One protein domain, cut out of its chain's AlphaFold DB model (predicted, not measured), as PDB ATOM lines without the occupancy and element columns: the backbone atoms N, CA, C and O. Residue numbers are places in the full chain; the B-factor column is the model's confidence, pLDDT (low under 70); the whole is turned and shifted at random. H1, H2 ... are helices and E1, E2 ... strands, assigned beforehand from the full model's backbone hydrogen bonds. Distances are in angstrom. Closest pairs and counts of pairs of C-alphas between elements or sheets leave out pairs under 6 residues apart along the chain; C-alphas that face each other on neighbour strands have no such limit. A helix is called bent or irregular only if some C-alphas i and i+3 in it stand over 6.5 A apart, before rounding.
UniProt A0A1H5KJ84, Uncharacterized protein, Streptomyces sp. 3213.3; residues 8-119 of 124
ATOM      1  N   PRO A   8      42.356  21.706 142.221       91.88
ATOM      2  CA  PRO A   8      41.887  20.495 141.539       91.88
ATOM      3  C   PRO A   8      42.998  19.485 141.208       91.88
ATOM      4  O   PRO A   8      42.776  18.279 141.281       91.88
ATOM      5  N   GLU A   9      44.194  19.953 140.849       93.12
ATOM      6  CA  GLU A   9      45.348  19.087 140.567       93.12
ATOM      7  C   GLU A   9      45.892  18.475 141.861       93.12
ATOM      8  O   GLU A   9      46.141  17.271 141.907       93.12
ATOM      9  N   GLU A  10      46.004  19.281 142.925       94.75
ATOM     10  CA  GLU A  10      46.374  18.805 144.265       94.75
ATOM     11  C   GLU A  10      45.376  17.756 144.760       94.75
ATOM     12  O   GLU A  10      45.779  16.691 145.209       94.75
ATOM     13  N   PHE A  11      44.077  18.014 144.600       96.12
ATOM     14  CA  PHE A  11      43.027  17.057 144.926       96.12
ATOM     15  C   PHE A  11      43.191  15.740 144.163       96.12
ATOM     16  O   PHE A  11      43.128  14.685 144.784       96.12
ATOM     17  N   ARG A  12      43.420  15.767 142.842       96.69
ATOM     18  CA  ARG A  12      43.601  14.531 142.059       96.69
ATOM     19  C   ARG A  12      44.835  13.755 142.510       96.69
ATOM     20  O   ARG A  12      44.755  12.538 142.644       96.69
ATOM     21  N   ALA A  13      45.955  14.435 142.746       97.25
ATOM     22  CA  ALA A  13      47.179  13.795 143.227       97.25
ATOM     23  C   ALA A  13      46.979  13.161 144.615       97.25
ATOM     24  O   ALA A  13      47.349  12.004 144.840       97.25
ATOM     25  N   GLU A  14      46.328  13.890 145.521       98.12
ATOM     26  CA  GLU A  14      46.012  13.415 146.866       98.12
ATOM     27  C   GLU A  14      45.034  12.238 146.825       98.12
ATOM     28  O   GLU A  14      45.259  11.221 147.472       98.12
ATOM     29  N   ALA A  15      43.976  12.331 146.016       98.12
ATOM     30  CA  ALA A  15      42.978  11.278 145.875       98.12
ATOM     31  C   ALA A  15      43.576  10.009 145.262       98.12
ATOM     32  O   ALA A  15      43.304   8.922 145.765       98.12
ATOM     33  N   ARG A  16      44.456  10.120 144.256       98.31
ATOM     34  CA  ARG A  16      45.193   8.961 143.720       98.31
ATOM     35  C   ARG A  16      45.979   8.240 144.812       98.31
ATOM     36  O   ARG A  16      45.952   7.016 144.847       98.31
ATOM     37  N   SER A  17      46.620   8.995 145.701       98.44
ATOM     38  CA  SER A  17      47.416   8.442 146.800       98.44
ATOM     39  C   SER A  17      46.532   7.827 147.893       98.44
ATOM     40  O   SER A  17      46.720   6.676 148.272       98.44
ATOM     41  N   ALA A  18      45.521   8.556 148.369       98.62
ATOM     42  CA  ALA A  18      44.649   8.110 149.456       98.62
ATOM     43  C   ALA A  18      43.783   6.897 149.069       98.62
ATOM     44  O   ALA A  18      43.559   6.007 149.889       98.62
ATOM     45  N   PHE A  19      43.324   6.835 147.815       98.62
ATOM     46  CA  PHE A  19      42.494   5.747 147.290       98.62
ATOM     47  C   PHE A  19      43.303   4.651 146.570       98.62
ATOM     48  O   PHE A  19      42.704   3.772 145.951       98.62
ATOM     49  N   ALA A  20      44.640   4.652 146.659       98.44
ATOM     50  CA  ALA A  20      45.494   3.642 146.018       98.44
ATOM     51  C   ALA A  20      45.126   2.200 146.420       98.44
ATOM     52  O   ALA A  20      45.182   1.292 145.592       98.44
ATOM     53  N   PHE A  21      44.622   2.012 147.646       98.31
ATOM     54  CA  PHE A  21      44.173   0.708 148.147       98.31
ATOM     55  C   PHE A  21      43.075   0.056 147.300       98.31
ATOM     56  O   PHE A  21      42.970  -1.168 147.293       98.31
ATOM     57  N   LEU A  22      42.281   0.845 146.562       98.44
ATOM     58  CA  LEU A  22      41.291   0.296 145.638       98.44
ATOM     59  C   LEU A  22      41.961  -0.577 144.570       98.44
ATOM     60  O   LEU A  22      41.458  -1.640 144.217       98.44
ATOM     61  N   VAL A  23      43.116  -0.137 144.079       98.31
ATOM     62  CA  VAL A  23      43.886  -0.850 143.057       98.31
ATOM     63  C   VAL A  23      44.748  -1.934 143.697       98.31
ATOM     64  O   VAL A  23      44.785  -3.060 143.216       98.31
ATOM     65  N   GLU A  24      45.420  -1.604 144.799       97.25
ATOM     66  CA  GLU A  24      46.412  -2.479 145.433       97.25
ATOM     67  C   GLU A  24      45.801  -3.684 146.163       97.25
ATOM     68  O   GLU A  24      46.463  -4.712 146.281       97.25
ATOM     69  N   GLY A  25      44.561  -3.573 146.655       95.12
ATOM     70  CA  GLY A  25      43.934  -4.608 147.486       95.12
ATOM     71  C   GLY A  25      42.501  -4.994 147.118       95.12
ATOM     72  O   GLY A  25      42.073  -6.085 147.474       95.12
ATOM     73  N   GLU A  26      41.763  -4.150 146.392       96.00
ATOM     74  CA  GLU A  26      40.311  -4.335 146.181       96.00
ATOM     75  C   GLU A  26      39.932  -4.687 144.729       96.00
ATOM     76  O   GLU A  26      38.748  -4.755 144.384       96.00
ATOM     77  N   GLY A  27      40.933  -4.904 143.867       96.06
ATOM     78  CA  GLY A  27      40.751  -5.378 142.491       96.06
ATOM     79  C   GLY A  27      40.217  -4.336 141.504       96.06
ATOM     80  O   GLY A  27      39.718  -4.704 140.440       96.06
ATOM     81  N   PHE A  28      40.295  -3.044 141.830       97.94
ATOM     82  CA  PHE A  28      39.939  -1.980 140.890       97.94
ATOM     83  C   PHE A  28      41.050  -1.736 139.865       97.94
ATOM     84  O   PHE A  28      42.239  -1.836 140.162       97.94
ATOM     85  N   ALA A  29      40.658  -1.332 138.660       98.12
ATOM     86  CA  ALA A  29      41.586  -0.794 137.675       98.12
ATOM     87  C   ALA A  29      42.160   0.569 138.129       98.12
ATOM     88  O   ALA A  29      41.515   1.277 138.917       98.12
ATOM     89  N   PRO A  30      43.338   0.980 137.613       97.94
ATOM     90  CA  PRO A  30      43.882   2.315 137.844       97.94
ATOM     91  C   PRO A  30      42.863   3.425 137.536       97.94
ATOM     92  O   PRO A  30      42.104   3.303 136.571       97.94
ATOM     93  N   PRO A  31      42.837   4.519 138.318       98.00
ATOM     94  CA  PRO A  31      41.798   5.525 138.177       98.00
ATOM     95  C   PRO A  31      41.927   6.337 136.895       98.00
ATOM     96  O   PRO A  31      42.999   6.868 136.569       98.00
ATOM     97  N   GLU A  32      40.785   6.530 136.250       98.00
ATOM     98  CA  GLU A  32      40.612   7.460 135.143       98.00
ATOM     99  C   GLU A  32      40.322   8.868 135.666       98.00
ATOM    100  O   GLU A  32      39.530   9.047 136.600       98.00
ATOM    101  N   ASP A  33      40.921   9.874 135.028       96.81
ATOM    102  CA  ASP A  33      40.527  11.263 135.244       96.81
ATOM    103  C   ASP A  33      39.146  11.506 134.634       96.81
ATOM    104  O   ASP A  33      38.879  11.192 133.475       96.81
ATOM    105  N   ILE A  34      38.270  12.107 135.428       95.44
ATOM    106  CA  ILE A  34      36.964  12.595 134.996       95.44
ATOM    107  C   ILE A  34      36.845  14.077 135.337       95.44
ATOM    108  O   ILE A  34      37.648  14.638 136.093       95.44
ATOM    109  N   ASP A  35      35.812  14.720 134.799       90.50
ATOM    110  CA  ASP A  35      35.512  16.088 135.197       90.50
ATOM    111  C   ASP A  35      35.285  16.171 136.715       90.50
ATOM    112  O   ASP A  35      34.556  15.364 137.307       90.50
ATOM    113  N   GLY A  36      36.002  17.098 137.344       87.62
ATOM    114  CA  GLY A  36      36.011  17.285 138.791       87.62
ATOM    115  C   GLY A  36      36.607  16.145 139.630       87.62
ATOM    116  O   GLY A  36      36.535  16.243 140.847       87.62
ATOM    117  N   GLY A  37      37.193  15.071 139.078       95.94
ATOM    118  CA  GLY A  37      37.795  14.049 139.947       95.94
ATOM    119  C   GLY A  37      38.264  12.753 139.299       95.94
ATOM    120  O   GLY A  37      38.863  12.783 138.227       95.94
ATOM    121  N   LEU A  38      38.038  11.629 139.985       98.50
ATOM    122  CA  LEU A  38      38.548  10.302 139.628       98.50
ATOM    123  C   LEU A  38      37.431   9.258 139.564       98.50
ATOM    124  O   LEU A  38      36.466   9.299 140.336       98.50
ATOM    125  N   ARG A  39      37.599   8.287 138.666       98.38
ATOM    126  CA  ARG A  39      36.745   7.104 138.549       98.38
ATOM    127  C   ARG A  39      37.578   5.833 138.681       98.38
ATOM    128  O   ARG A  39      38.503   5.629 137.905       98.38
ATOM    129  N   TYR A  40      37.175   4.962 139.598       98.50
ATOM    130  CA  TYR A  40      37.702   3.610 139.769       98.50
ATOM    131  C   TYR A  40      36.617   2.611 139.378       98.50
ATOM    132  O   TYR A  40      35.445   2.809 139.712       98.50
ATOM    133  N   VAL A  41      36.993   1.542 138.679       97.50
ATOM    134  CA  VAL A  41      36.061   0.491 138.254       97.50
ATOM    135  C   VAL A  41      36.643  -0.886 138.560       97.50
ATOM    136  O   VAL A  41      37.805  -1.143 138.255       97.50
ATOM    137  N   ARG A  42      35.817  -1.758 139.137       95.75
ATOM    138  CA  ARG A  42      35.985  -3.218 139.157       95.75
ATOM    139  C   ARG A  42      34.723  -3.876 138.578       95.75
ATOM    140  O   ARG A  42      33.794  -3.167 138.198       95.75
ATOM    141  N   ALA A  43      34.683  -5.205 138.497       94.25
ATOM    142  CA  ALA A  43      33.648  -5.944 137.759       94.25
ATOM    143  C   ALA A  43      32.194  -5.618 138.170       94.25
ATOM    144  O   ALA A  43      31.323  -5.515 137.314       94.25
ATOM    145  N   ASP A  44      31.946  -5.426 139.463       95.25
ATOM    146  CA  ASP A  44      30.626  -5.252 140.088       95.25
ATOM    147  C   ASP A  44      30.402  -3.838 140.655       95.25
ATOM    148  O   ASP A  44      29.324  -3.532 141.169       95.25
ATOM    149  N   LEU A  45      31.411  -2.961 140.616       97.25
ATOM    150  CA  LEU A  45      31.369  -1.694 141.343       97.25
ATOM    151  C   LEU A  45      32.196  -0.594 140.676       97.25
ATOM    152  O   LEU A  45      33.362  -0.763 140.320       97.25
ATOM    153  N   MET A  46      31.595   0.590 140.590       97.88
ATOM    154  CA  MET A  46      32.252   1.839 140.230       97.88
ATOM    155  C   MET A  46      32.278   2.783 141.430       97.88
ATOM    156  O   MET A  46      31.247   3.048 142.050       97.88
ATOM    157  N   VAL A  47      33.447   3.359 141.703       98.50
ATOM    158  CA  VAL A  47      33.640   4.411 142.706       98.50
ATOM    159  C   VAL A  47      34.003   5.706 141.989       98.50
ATOM    160  O   VAL A  47      34.926   5.744 141.175       98.50
ATOM    161  N   ARG A  48      33.281   6.785 142.288       98.44
ATOM    162  CA  ARG A  48      33.607   8.140 141.822       98.44
ATOM    163  C   ARG A  48      33.969   9.008 143.010       98.44
ATOM    164  O   ARG A  48      33.234   9.021 143.995       98.44
ATOM    165  N   VAL A  49      35.072   9.737 142.893       98.25
ATOM    166  CA  VAL A  49      35.546  10.694 143.895       98.25
ATOM    167  C   VAL A  49      35.630  12.055 143.219       98.25
ATOM    168  O   VAL A  49      36.296  12.175 142.192       98.25
ATOM    169  N   TRP A  50      34.945  13.057 143.757       95.81
ATOM    170  CA  TRP A  50      34.840  14.385 143.158       95.81
ATOM    171  C   TRP A  50      35.292  15.486 144.098       95.81
ATOM    172  O   TRP A  50      35.149  15.382 145.314       95.81
ATOM    173  N   PHE A  51      35.761  16.556 143.477       94.81
ATOM    174  CA  PHE A  51      35.966  17.868 144.040       94.81
ATOM    175  C   PHE A  51      35.038  18.851 143.326       94.81
ATOM    176  O   PHE A  51      35.102  18.986 142.100       94.81
ATOM    177  N   LEU A  52      34.209  19.557 144.090       92.81
ATOM    178  CA  LEU A  52      33.443  20.699 143.596       92.81
ATOM    179  C   LEU A  52      34.009  21.969 144.230       92.81
ATOM    180  O   LEU A  52      34.079  22.085 145.453       92.81
ATOM    181  N   GLY A  53      34.461  22.901 143.392       85.62
ATOM    182  CA  GLY A  53      34.965  24.198 143.839       85.62
ATOM    183  C   GLY A  53      33.831  25.180 144.137       85.62
ATOM    184  O   GLY A  53      32.768  25.116 143.528       85.62
ATOM    185  N   GLY A  54      34.076  26.121 145.045       80.00
ATOM    186  CA  GLY A  54      33.091  27.114 145.472       80.00
ATOM    187  C   GLY A  54      33.562  27.881 146.706       80.00
ATOM    188  O   GLY A  54      34.702  27.708 147.143       80.00
ATOM    189  N   ALA A  55      32.685  28.722 147.267       75.94
ATOM    190  CA  ALA A  55      32.942  29.415 148.535       75.94
ATOM    191  C   ALA A  55      33.184  28.417 149.685       75.94
ATOM    192  O   ALA A  55      34.096  28.601 150.489       75.94
ATOM    193  N   GLU A  56      32.431  27.317 149.687       82.38
ATOM    194  CA  GLU A  56      32.791  26.079 150.370       82.38
ATOM    195  C   GLU A  56      33.026  25.012 149.307       82.38
ATOM    196  O   GLU A  56      32.196  24.813 148.425       82.38
ATOM    197  N   SER A  57      34.196  24.377 149.346       92.19
ATOM    198  CA  SER A  57      34.503  23.275 148.441       92.19
ATOM    199  C   SER A  57      33.975  21.965 149.012       92.19
ATOM    200  O   SER A  57      33.953  21.775 150.229       92.19
ATOM    201  N   GLU A  58      33.627  21.038 148.132       95.00
ATOM    202  CA  GLU A  58      33.088  19.732 148.504       95.00
ATOM    203  C   GLU A  58      34.009  18.612 148.041       95.00
ATOM    204  O   GLU A  58      34.534  18.647 146.926       95.00
ATOM    205  N   VAL A  59      34.160  17.596 148.888       97.69
ATOM    206  CA  VAL A  59      34.671  16.286 148.497       97.69
ATOM    207  C   VAL A  59      33.525  15.293 148.581       97.69
ATOM    208  O   VAL A  59      32.891  15.146 149.620       97.69
ATOM    209  N   LEU A  60      33.250  14.613 147.474       97.50
ATOM    210  CA  LEU A  60      32.137  13.674 147.363       97.50
ATOM    211  C   LEU A  60      32.654  12.307 146.937       97.50
ATOM    212  O   LEU A  60      33.544  12.199 146.094       97.50
ATOM    213  N   THR A  61      32.060  11.246 147.476       98.56
ATOM    214  CA  THR A  61      32.339   9.876 147.040       98.56
ATOM    215  C   THR A  61      31.036   9.136 146.812       98.56
ATOM    216  O   THR A  61      30.149   9.149 147.664       98.56
ATOM    217  N   ARG A  62      30.913   8.503 145.645       98.25
ATOM    218  CA  ARG A  62      29.707   7.783 145.239       98.25
ATOM    219  C   ARG A  62      30.050   6.392 144.744       98.25
ATOM    220  O   ARG A  62      30.964   6.232 143.937       98.25
ATOM    221  N   LEU A  63      29.280   5.418 145.211       98.38
ATOM    222  CA  LEU A  63      29.394   4.014 144.840       98.38
ATOM    223  C   LEU A  63      28.227   3.662 143.920       98.38
ATOM    224  O   LEU A  63      27.080   4.008 144.205       98.38
ATOM    225  N   ILE A  64      28.521   3.021 142.794       97.81
ATOM    226  CA  ILE A  64      27.549   2.667 141.760       97.81
ATOM    227  C   ILE A  64      27.734   1.180 141.439       97.81
ATOM    228  O   ILE A  64      28.768   0.839 140.858       97.81
ATOM    229  N   PRO A  65      26.781   0.301 141.796       96.62
ATOM    230  CA  PRO A  65      26.876  -1.109 141.444       96.62
ATOM    231  C   PRO A  65      26.797  -1.285 139.925       96.62
ATOM    232  O   PRO A  65      26.087  -0.538 139.239       96.62
ATOM    233  N   LEU A  66      27.529  -2.269 139.417       96.00
ATOM    234  CA  LEU A  66      27.579  -2.644 138.012       96.00
ATOM    235  C   LEU A  66      27.058  -4.071 137.855       96.00
ATOM    236  O   LEU A  66      27.456  -4.971 138.589       96.00
ATOM    237  N   ALA A  67      26.158  -4.265 136.898       93.62
ATOM    238  CA  ALA A  67      25.739  -5.589 136.471       93.62
ATOM    239  C   ALA A  67      26.793  -6.213 135.528       93.62
ATOM    240  O   ALA A  67      27.595  -5.478 134.943       93.62
ATOM    241  N   PRO A  68      26.791  -7.550 135.329       92.62
ATOM    242  CA  PRO A  68      27.770  -8.233 134.471       92.62
ATOM    243  C   PRO A  68      27.797  -7.763 133.008       92.62
ATOM    244  O   PRO A  68      28.811  -7.903 132.334       92.62
ATOM    245  N   ASP A  69      26.694  -7.197 132.513       92.25
ATOM    246  CA  ASP A  69      26.575  -6.599 131.176       92.25
ATOM    247  C   ASP A  69      27.121  -5.155 131.101       92.25
ATOM    248  O   ASP A  69      27.065  -4.515 130.052       92.25
ATOM    249  N   GLY A  70      27.645  -4.629 132.213       88.12
ATOM    250  CA  GLY A  70      28.140  -3.261 132.351       88.12
ATOM    251  C   GLY A  70      27.063  -2.226 132.691       88.12
ATOM    252  O   GLY A  70      27.379  -1.037 132.825       88.12
ATOM    253  N   THR A  71      25.801  -2.637 132.857       94.25
ATOM    254  CA  THR A  71      24.707  -1.728 133.215       94.25
ATOM    255  C   THR A  71      24.900  -1.173 134.626       94.25
ATOM    256  O   THR A  71      25.230  -1.888 135.571       94.25
ATOM    257  N   ARG A  72      24.676   0.136 134.792       96.00
ATOM    258  CA  ARG A  72      24.805   0.825 136.086       96.00
ATOM    259  C   ARG A  72      23.505   0.745 136.875       96.00
ATOM    260  O   ARG A  72      22.464   1.188 136.393       96.00
ATOM    261  N   GLY A  73      23.583   0.274 138.114       94.19
ATOM    262  CA  GLY A  73      22.483   0.363 139.067       94.19
ATOM    263  C   GLY A  73      22.360   1.748 139.713       94.19
ATOM    264  O   GLY A  73      23.070   2.706 139.387       94.19
ATOM    265  N   LYS A  74      21.448   1.862 140.685       94.94
ATOM    266  CA  LYS A  74      21.255   3.096 141.457       94.94
ATOM    267  C   LYS A  74      22.427   3.300 142.420       94.94
ATOM    268  O   LYS A  74      22.540   2.600 143.418       94.94
ATOM    269  N   GLY A  75      23.277   4.283 142.133       95.38
ATOM    270  CA  GLY A  75      24.387   4.629 143.018       95.38
ATOM    271  C   GLY A  75      23.964   5.425 144.252       95.38
ATOM    272  O   GLY A  75      23.062   6.265 144.161       95.38
ATOM    273  N   ALA A  76      24.683   5.228 145.353       97.38
ATOM    274  CA  ALA A  76      24.469   5.879 146.645       97.38
ATOM    275  C   ALA A  76      25.734   6.605 147.126       97.38
ATOM    276  O   ALA A  76      26.852   6.297 146.693       97.38
ATOM    277  N   TRP A  77      25.543   7.610 147.976       97.75
ATOM    278  CA  TRP A  77      26.630   8.393 148.555       97.75
ATOM    279  C   TRP A  77      27.338   7.618 149.667       97.75
ATOM    280  O   TRP A  77      26.758   6.737 150.304       97.75
ATOM    281  N   LEU A  78      28.627   7.902 149.855       98.44
ATOM    282  CA  LEU A  78      29.457   7.184 150.817       98.44
ATOM    283  C   LEU A  78      28.962   7.358 152.258       98.44
ATOM    284  O   LEU A  78      28.958   6.389 153.004       98.44
ATOM    285  N   ASP A  79      28.537   8.556 152.643       97.12
ATOM    286  CA  ASP A  79      28.001   8.866 153.970       97.12
ATOM    287  C   ASP A  79      26.704   8.099 154.269       97.12
ATOM    288  O   ASP A  79      26.574   7.510 155.344       97.12
ATOM    289  N   ASP A  80      25.792   8.021 153.297       97.00
ATOM    290  CA  ASP A  80      24.569   7.220 153.391       97.00
ATOM    291  C   ASP A  80      24.885   5.730 153.592       97.00
ATOM    292  O   ASP A  80      24.314   5.075 154.470       97.00
ATOM    293  N   LEU A  81      25.820   5.189 152.802       96.94
ATOM    294  CA  LEU A  81      26.224   3.783 152.888       96.94
ATOM    295  C   LEU A  81      26.985   3.476 154.182       96.94
ATOM    296  O   LEU A  81      26.734   2.451 154.810       96.94
ATOM    297  N   TYR A  82      27.878   4.368 154.609       97.50
ATOM    298  CA  TYR A  82      28.624   4.266 155.866       97.50
ATOM    299  C   TYR A  82      27.666   4.270 157.071       97.50
ATOM    300  O   TYR A  82      27.771   3.407 157.949       97.50
ATOM    301  N   LYS A  83      26.669   5.171 157.001       96.94
ATOM    302  CA  LYS A  83      25.352   5.166 157.661       96.94
ATOM    303  C   LYS A  83      24.777   3.760 157.829       96.94
ATOM    304  O   LYS A  83      24.738   3.172 158.912       96.94
ATOM    305  N   ALA A  84      24.268   3.260 156.712       95.88
ATOM    306  CA  ALA A  84      23.464   2.051 156.638       95.88
ATOM    307  C   ALA A  84      24.231   0.786 157.051       95.88
ATOM    308  O   ALA A  84      23.653  -0.102 157.671       95.88
ATOM    309  N   ALA A  85      25.532   0.721 156.764       96.12
ATOM    310  CA  ALA A  85      26.398  -0.400 157.120       96.12
ATOM    311  C   ALA A  85      26.889  -0.366 158.582       96.12
ATOM    312  O   ALA A  85      27.751  -1.165 158.951       96.12
ATOM    313  N   ALA A  86      26.393   0.571 159.404       95.94
ATOM    314  CA  ALA A  86      26.789   0.755 160.800       95.94
ATOM    315  C   ALA A  86      28.315   0.884 160.996       95.94
ATOM    316  O   ALA A  86      28.871   0.435 161.999       95.94
ATOM    317  N   CYS A  87      29.010   1.505 160.033       96.50
ATOM    318  CA  CYS A  87      30.446   1.774 160.148       96.50
ATOM    319  C   CYS A  87      30.742   2.895 161.155       96.50
ATOM    320  O   CYS A  87      31.832   2.945 161.724       96.50
ATOM    321  N   GLY A  88      29.779   3.797 161.345       96.00
ATOM    322  CA  GLY A  88      29.868   4.971 162.200       96.00
ATOM    323  C   GLY A  88      28.875   6.052 161.759       96.00
ATOM    324  O   GLY A  88      28.057   5.817 160.867       96.00
ATOM    325  N   PRO A  89      28.908   7.235 162.382       94.62
ATOM    326  CA  PRO A  89      28.033   8.346 162.028       94.62
ATOM    327  C   PRO A  89      28.438   8.993 160.687       94.62
ATOM    328  O   PRO A  89      29.601   8.962 160.296       94.62
ATOM    329  N   ALA A  90      27.495   9.641 159.992       91.94
ATOM    330  CA  ALA A  90      27.760  10.311 158.707       91.94
ATOM    331  C   ALA A  90      28.812  11.437 158.817       91.94
ATOM    332  O   ALA A  90      29.497  11.755 157.853       91.94
ATOM    333  N   GLN A  91      28.990  12.004 160.013       94.00
ATOM    334  CA  GLN A  91      30.001  13.017 160.327       94.00
ATOM    335  C   GLN A  91      31.447  12.514 160.154       94.00
ATOM    336  O   GLN A  91      32.354  13.337 160.009       94.00
ATOM    337  N   ASP A  92      31.661  11.194 160.135       95.06
ATOM    338  CA  ASP A  92      32.956  10.583 159.811       95.06
ATOM    339  C   ASP A  92      33.288  10.671 158.312       95.06
ATOM    340  O   ASP A  92      34.455  10.538 157.936       95.06
ATOM    341  N   VAL A  93      32.292  10.976 157.467       97.25
ATOM    342  CA  VAL A  93      32.418  11.200 156.016       97.25
ATOM    343  C   VAL A  93      32.071  12.658 155.656       97.25
ATOM    344  O   VAL A  93      31.057  12.944 155.022       97.25
ATOM    345  N   PRO A  94      32.870  13.634 156.112       96.44
ATOM    346  CA  PRO A  94      32.525  15.040 155.971       96.44
ATOM    347  C   PRO A  94      32.797  15.586 154.563       96.44
ATOM    348  O   PRO A  94      33.935  15.588 154.098       96.44
ATOM    349  N   VAL A  95      31.760  16.175 153.966       96.06
ATOM    350  CA  VAL A  95      31.756  16.688 152.586       96.06
ATOM    351  C   VAL A  95      32.444  18.050 152.440       96.06
ATOM    352  O   VAL A  95      33.307  18.230 151.580       96.06
ATOM    353  N   PHE A  96      32.084  19.021 153.280       95.75
ATOM    354  CA  PHE A  96      32.458  20.425 153.076       95.75
ATOM    355  C   PHE A  96      33.822  20.794 153.681       95.75
ATOM    356  O   PHE A  96      34.221  20.326 154.765       95.75
ATOM    357  N   ALA A  97      34.531  21.690 152.992       94.00
ATOM    358  CA  ALA A  97      35.749  22.338 153.455       94.00
ATOM    359  C   ALA A  97      35.931  23.740 152.843       94.00
ATOM    360  O   ALA A  97      35.934  23.924 151.630       94.00
ATOM    361  N   SER A  98      36.203  24.730 153.696       91.25
ATOM    362  CA  SER A  98      36.460  26.126 153.307       91.25
ATOM    363  C   SER A  98      37.935  26.437 153.023       91.25
ATOM    364  O   SER A  98      38.290  27.553 152.650       91.25
ATOM    365  N   THR A  99      38.834  25.468 153.216       93.06
ATOM    366  CA  THR A  99      40.277  25.660 153.023       93.06
ATOM    367  C   THR A  99      40.884  24.526 152.214       93.06
ATOM    368  O   THR A  99      40.464  23.376 152.331       93.06
ATOM    369  N   ARG A 100      41.955  24.828 151.469       94.31
ATOM    370  CA  ARG A 100      42.781  23.838 150.757       94.31
ATOM    371  C   ARG A 100      43.172  22.657 151.650       94.31
ATOM    372  O   ARG A 100      42.947  21.509 151.290       94.31
ATOM    373  N   ARG A 101      43.712  22.931 152.844       95.38
ATOM    374  CA  ARG A 101      44.093  21.882 153.807       95.38
ATOM    375  C   ARG A 101      42.884  21.056 154.250       95.38
ATOM    376  O   ARG A 101      43.009  19.850 154.430       95.38
ATOM    377  N   GLY A 102      41.730  21.700 154.426       96.12
ATOM    378  CA  GLY A 102      40.472  21.025 154.724       96.12
ATOM    379  C   GLY A 102      40.072  20.050 153.618       96.12
ATOM    380  O   GLY A 102      39.801  18.897 153.929       96.12
ATOM    381  N   VAL A 103      40.118  20.479 152.352       95.88
ATOM    382  CA  VAL A 103      39.803  19.638 151.181       95.88
ATOM    383  C   VAL A 103      40.692  18.398 151.144       95.88
ATOM    384  O   VAL A 103      40.178  17.284 151.107       95.88
ATOM    385  N   LEU A 104      42.015  18.566 151.243       97.00
ATOM    386  CA  LEU A 104      42.946  17.429 151.232       97.00
ATOM    387  C   LEU A 104      42.716  16.495 152.428       97.00
ATOM    388  O   LEU A 104      42.778  15.279 152.293       97.00
ATOM    389  N   ARG A 105      42.354  17.035 153.598       97.94
ATOM    390  CA  ARG A 105      41.951  16.207 154.742       97.94
ATOM    391  C   ARG A 105      40.678  15.405 154.449       97.94
ATOM    392  O   ARG A 105      40.615  14.246 154.849       97.94
ATOM    393  N   ARG A 106      39.681  15.986 153.770       97.69
ATOM    394  CA  ARG A 106      38.436  15.276 153.421       97.69
ATOM    395  C   ARG A 106      38.703  14.087 152.509       97.69
ATOM    396  O   ARG A 106      38.122  13.034 152.734       97.69
ATOM    397  N   VAL A 107      39.637  14.215 151.566       98.38
ATOM    398  CA  VAL A 107      40.076  13.100 150.707       98.38
ATOM    399  C   VAL A 107      40.468  11.878 151.544       98.38
ATOM    400  O   VAL A 107      39.942  10.791 151.320       98.38
ATOM    401  N   HIS A 108      41.317  12.064 152.558       98.56
ATOM    402  CA  HIS A 108      41.727  10.979 153.459       98.56
ATOM    403  C   HIS A 108      40.578  10.431 154.298       98.56
ATOM    404  O   HIS A 108      40.467   9.223 154.470       98.56
ATOM    405  N   GLN A 109      39.697  11.298 154.801       98.56
ATOM    406  CA  GLN A 109      38.534  10.856 155.578       98.56
ATOM    407  C   GLN A 109      37.589   9.992 154.736       98.56
ATOM    408  O   GLN A 109      37.126   8.956 155.202       98.56
ATOM    409  N   HIS A 110      37.363  10.370 153.477       98.69
ATOM    410  CA  HIS A 110      36.574   9.578 152.539       98.69
ATOM    411  C   HIS A 110      37.261   8.253 152.186       98.69
ATOM    412  O   HIS A 110      36.594   7.221 152.137       98.69
ATOM    413  N   ALA A 111      38.580   8.250 151.981       98.69
ATOM    414  CA  ALA A 111      39.334   7.025 151.719       98.69
ATOM    415  C   ALA A 111      39.257   6.041 152.900       98.69
ATOM    416  O   ALA A 111      38.950   4.867 152.704       98.69
ATOM    417  N   GLU A 112      39.452   6.523 154.131       98.56
ATOM    418  CA  GLU A 112      39.324   5.721 155.354       98.56
ATOM    419  C   GLU A 112      37.901   5.189 155.554       98.56
ATOM    420  O   GLU A 112      37.704   4.013 155.873       98.56
ATOM    421  N   ALA A 113      36.890   6.029 155.324       98.56
ATOM    422  CA  ALA A 113      35.499   5.610 155.401       98.56
ATOM    423  C   ALA A 113      35.171   4.525 154.366       98.56
ATOM    424  O   ALA A 113      34.542   3.520 154.704       98.56
ATOM    425  N   LEU A 114      35.648   4.680 153.129       98.50
ATOM    426  CA  LEU A 114      35.472   3.678 152.083       98.50
ATOM    427  C   LEU A 114      36.186   2.369 152.433       98.50
ATOM    428  O   LEU A 114      35.584   1.307 152.313       98.50
ATOM    429  N   ARG A 115      37.421   2.432 152.940       97.94
ATOM    430  CA  ARG A 115      38.187   1.256 153.381       97.94
ATOM    431  C   ARG A 115      37.452   0.460 154.464       97.94
ATOM    432  O   ARG A 115      37.487  -0.764 154.463       97.94
ATOM    433  N   ARG A 116      36.739   1.140 155.368       97.94
ATOM    434  CA  ARG A 116      35.879   0.491 156.375       97.94
ATOM    435  C   ARG A 116      34.576  -0.050 155.789       97.94
ATOM    436  O   ARG A 116      34.055  -1.041 156.302       97.94
ATOM    437  N   LEU A 117      34.019   0.614 154.782       97.81
ATOM    438  CA  LEU A 117      32.750   0.231 154.169       97.81
ATOM    439  C   LEU A 117      32.885  -1.014 153.287       97.81
ATOM    440  O   LEU A 117      32.030  -1.889 153.377       97.81
ATOM    441  N   LEU A 118      33.925  -1.101 152.449       96.25
ATOM    442  CA  LEU A 118      34.037  -2.141 151.415       96.25
ATOM    443  C   LEU A 118      33.842  -3.576 151.938       96.25
ATOM    444  O   LEU A 118      33.024  -4.281 151.349       96.25
ATOM    445  N   PRO A 119      34.456  -4.006 153.061       95.00
ATOM    446  CA  PRO A 119      34.273  -5.368 153.574       95.00
ATOM    447  C   PRO A 119      32.857  -5.673 154.083       95.00
ATOM    448  O   PRO A 119      32.545  -6.822 154.380       95.00
TER     449      PRO A 119
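Overview. This is residues 8 to 119 of the 124 residues of an uncharacterized protein of Streptomyces sp. 3213.3 (UniProt A0A1H5KJ84). A twisted four-stranded sheet, E1 to E4, is covered on one face by two helices, the long H4 over the edge strand E4 and the shorter H1 over E3 and E2, while the opposite face has no named helix. The short helix H3 sits beside the E4 edge, next to the last part of H4, and the tiny H2 only grazes the sheet. The printed part has 112 residues with four named helices and four named strands, in the order H1 H2 E1 E2 E3 E4 H3 H4, and its class is mixed. The sheet order is E1 - E2 - E3 - E4, all antiparallel. The whole is compact, with a radius of gyration of the C-alphas of 13.3 A and spans of 40 by 30 by 24 A.

Along the chain. H1 is residues 8 to 18, 15.0 A long, beginning at C-alpha 8 (41.887, 20.495, 141.539). H2 is residues 21 to 24, 4.7 A. E1 is residues 32 to 34, 6.3 A, E2 residues 37 to 42, 17.4 A, E3 residues 45 to 52, 22.6 A, and E4 residues 57 to 65, 26.5 A, beginning at C-alpha 57 (34.503, 23.275, 148.441). H3 is residues 78 to 84, 9.8 A. H4 is residues 100 to 119, 30.6 A, ending at C-alpha 119 (34.273, -5.368, 153.574); it is irregular, but only just, with C-alphas 116 and 119 6.7 A apart.

Arrangement. E1 to E4 form a meander, each strand the antiparallel neighbour of the one before, with hairpins E1 and E2, E2 and E3, E3 and E4. N 32 and O 39 are 3.0 A apart, N 40 and O 47 2.9 A, and N 48 and O 62 2.9 A, each within hydrogen-bond range. H1 and H4 on one face of the sheet make two layers, helices over strands. H1 has a height over the sheet of 8.5 A; its closest C-alphas to E2 are those of Arg 12 and Gly 37, 6.2 A. H4 has a height of 9.5 A and runs along the strands, at 16 degrees to E4 on the local plane; the closest C-alphas are those of Val 59 and Arg 106, 6.3 A. With residues 103 to 111 alone H4 touches H1, the closest C-alphas being Ala 18 and His 108, 5.7 A, at a shallow tilt of 34.6 degrees, only just short of steep, the same way. H3, on the same face and over none of the strands, touches residues 110 to 117 of H4, closest at C-alphas Tyr 82 and Leu 117, 6.0 A, at a steep tilt of 41 degrees. H1 and H3 are apart. In H1 and H3 every O i to N i+4 pair is within hydrogen-bond range, in H4 14 of 16, and H2 is too short for such a pair.

Size, cuts and confidence. The C-alphas of Asp 69 and Thr 99, the two farthest apart, are 41.3 A apart. The links E4 to H3 and H3 to H4 are long; in them residues 76 to 77 and 96 to 97 pair antiparallel with residues 62 to 63 and 57 to 58 of E4. The printed part has no cut, and no printed residue has a pLDDT under 70.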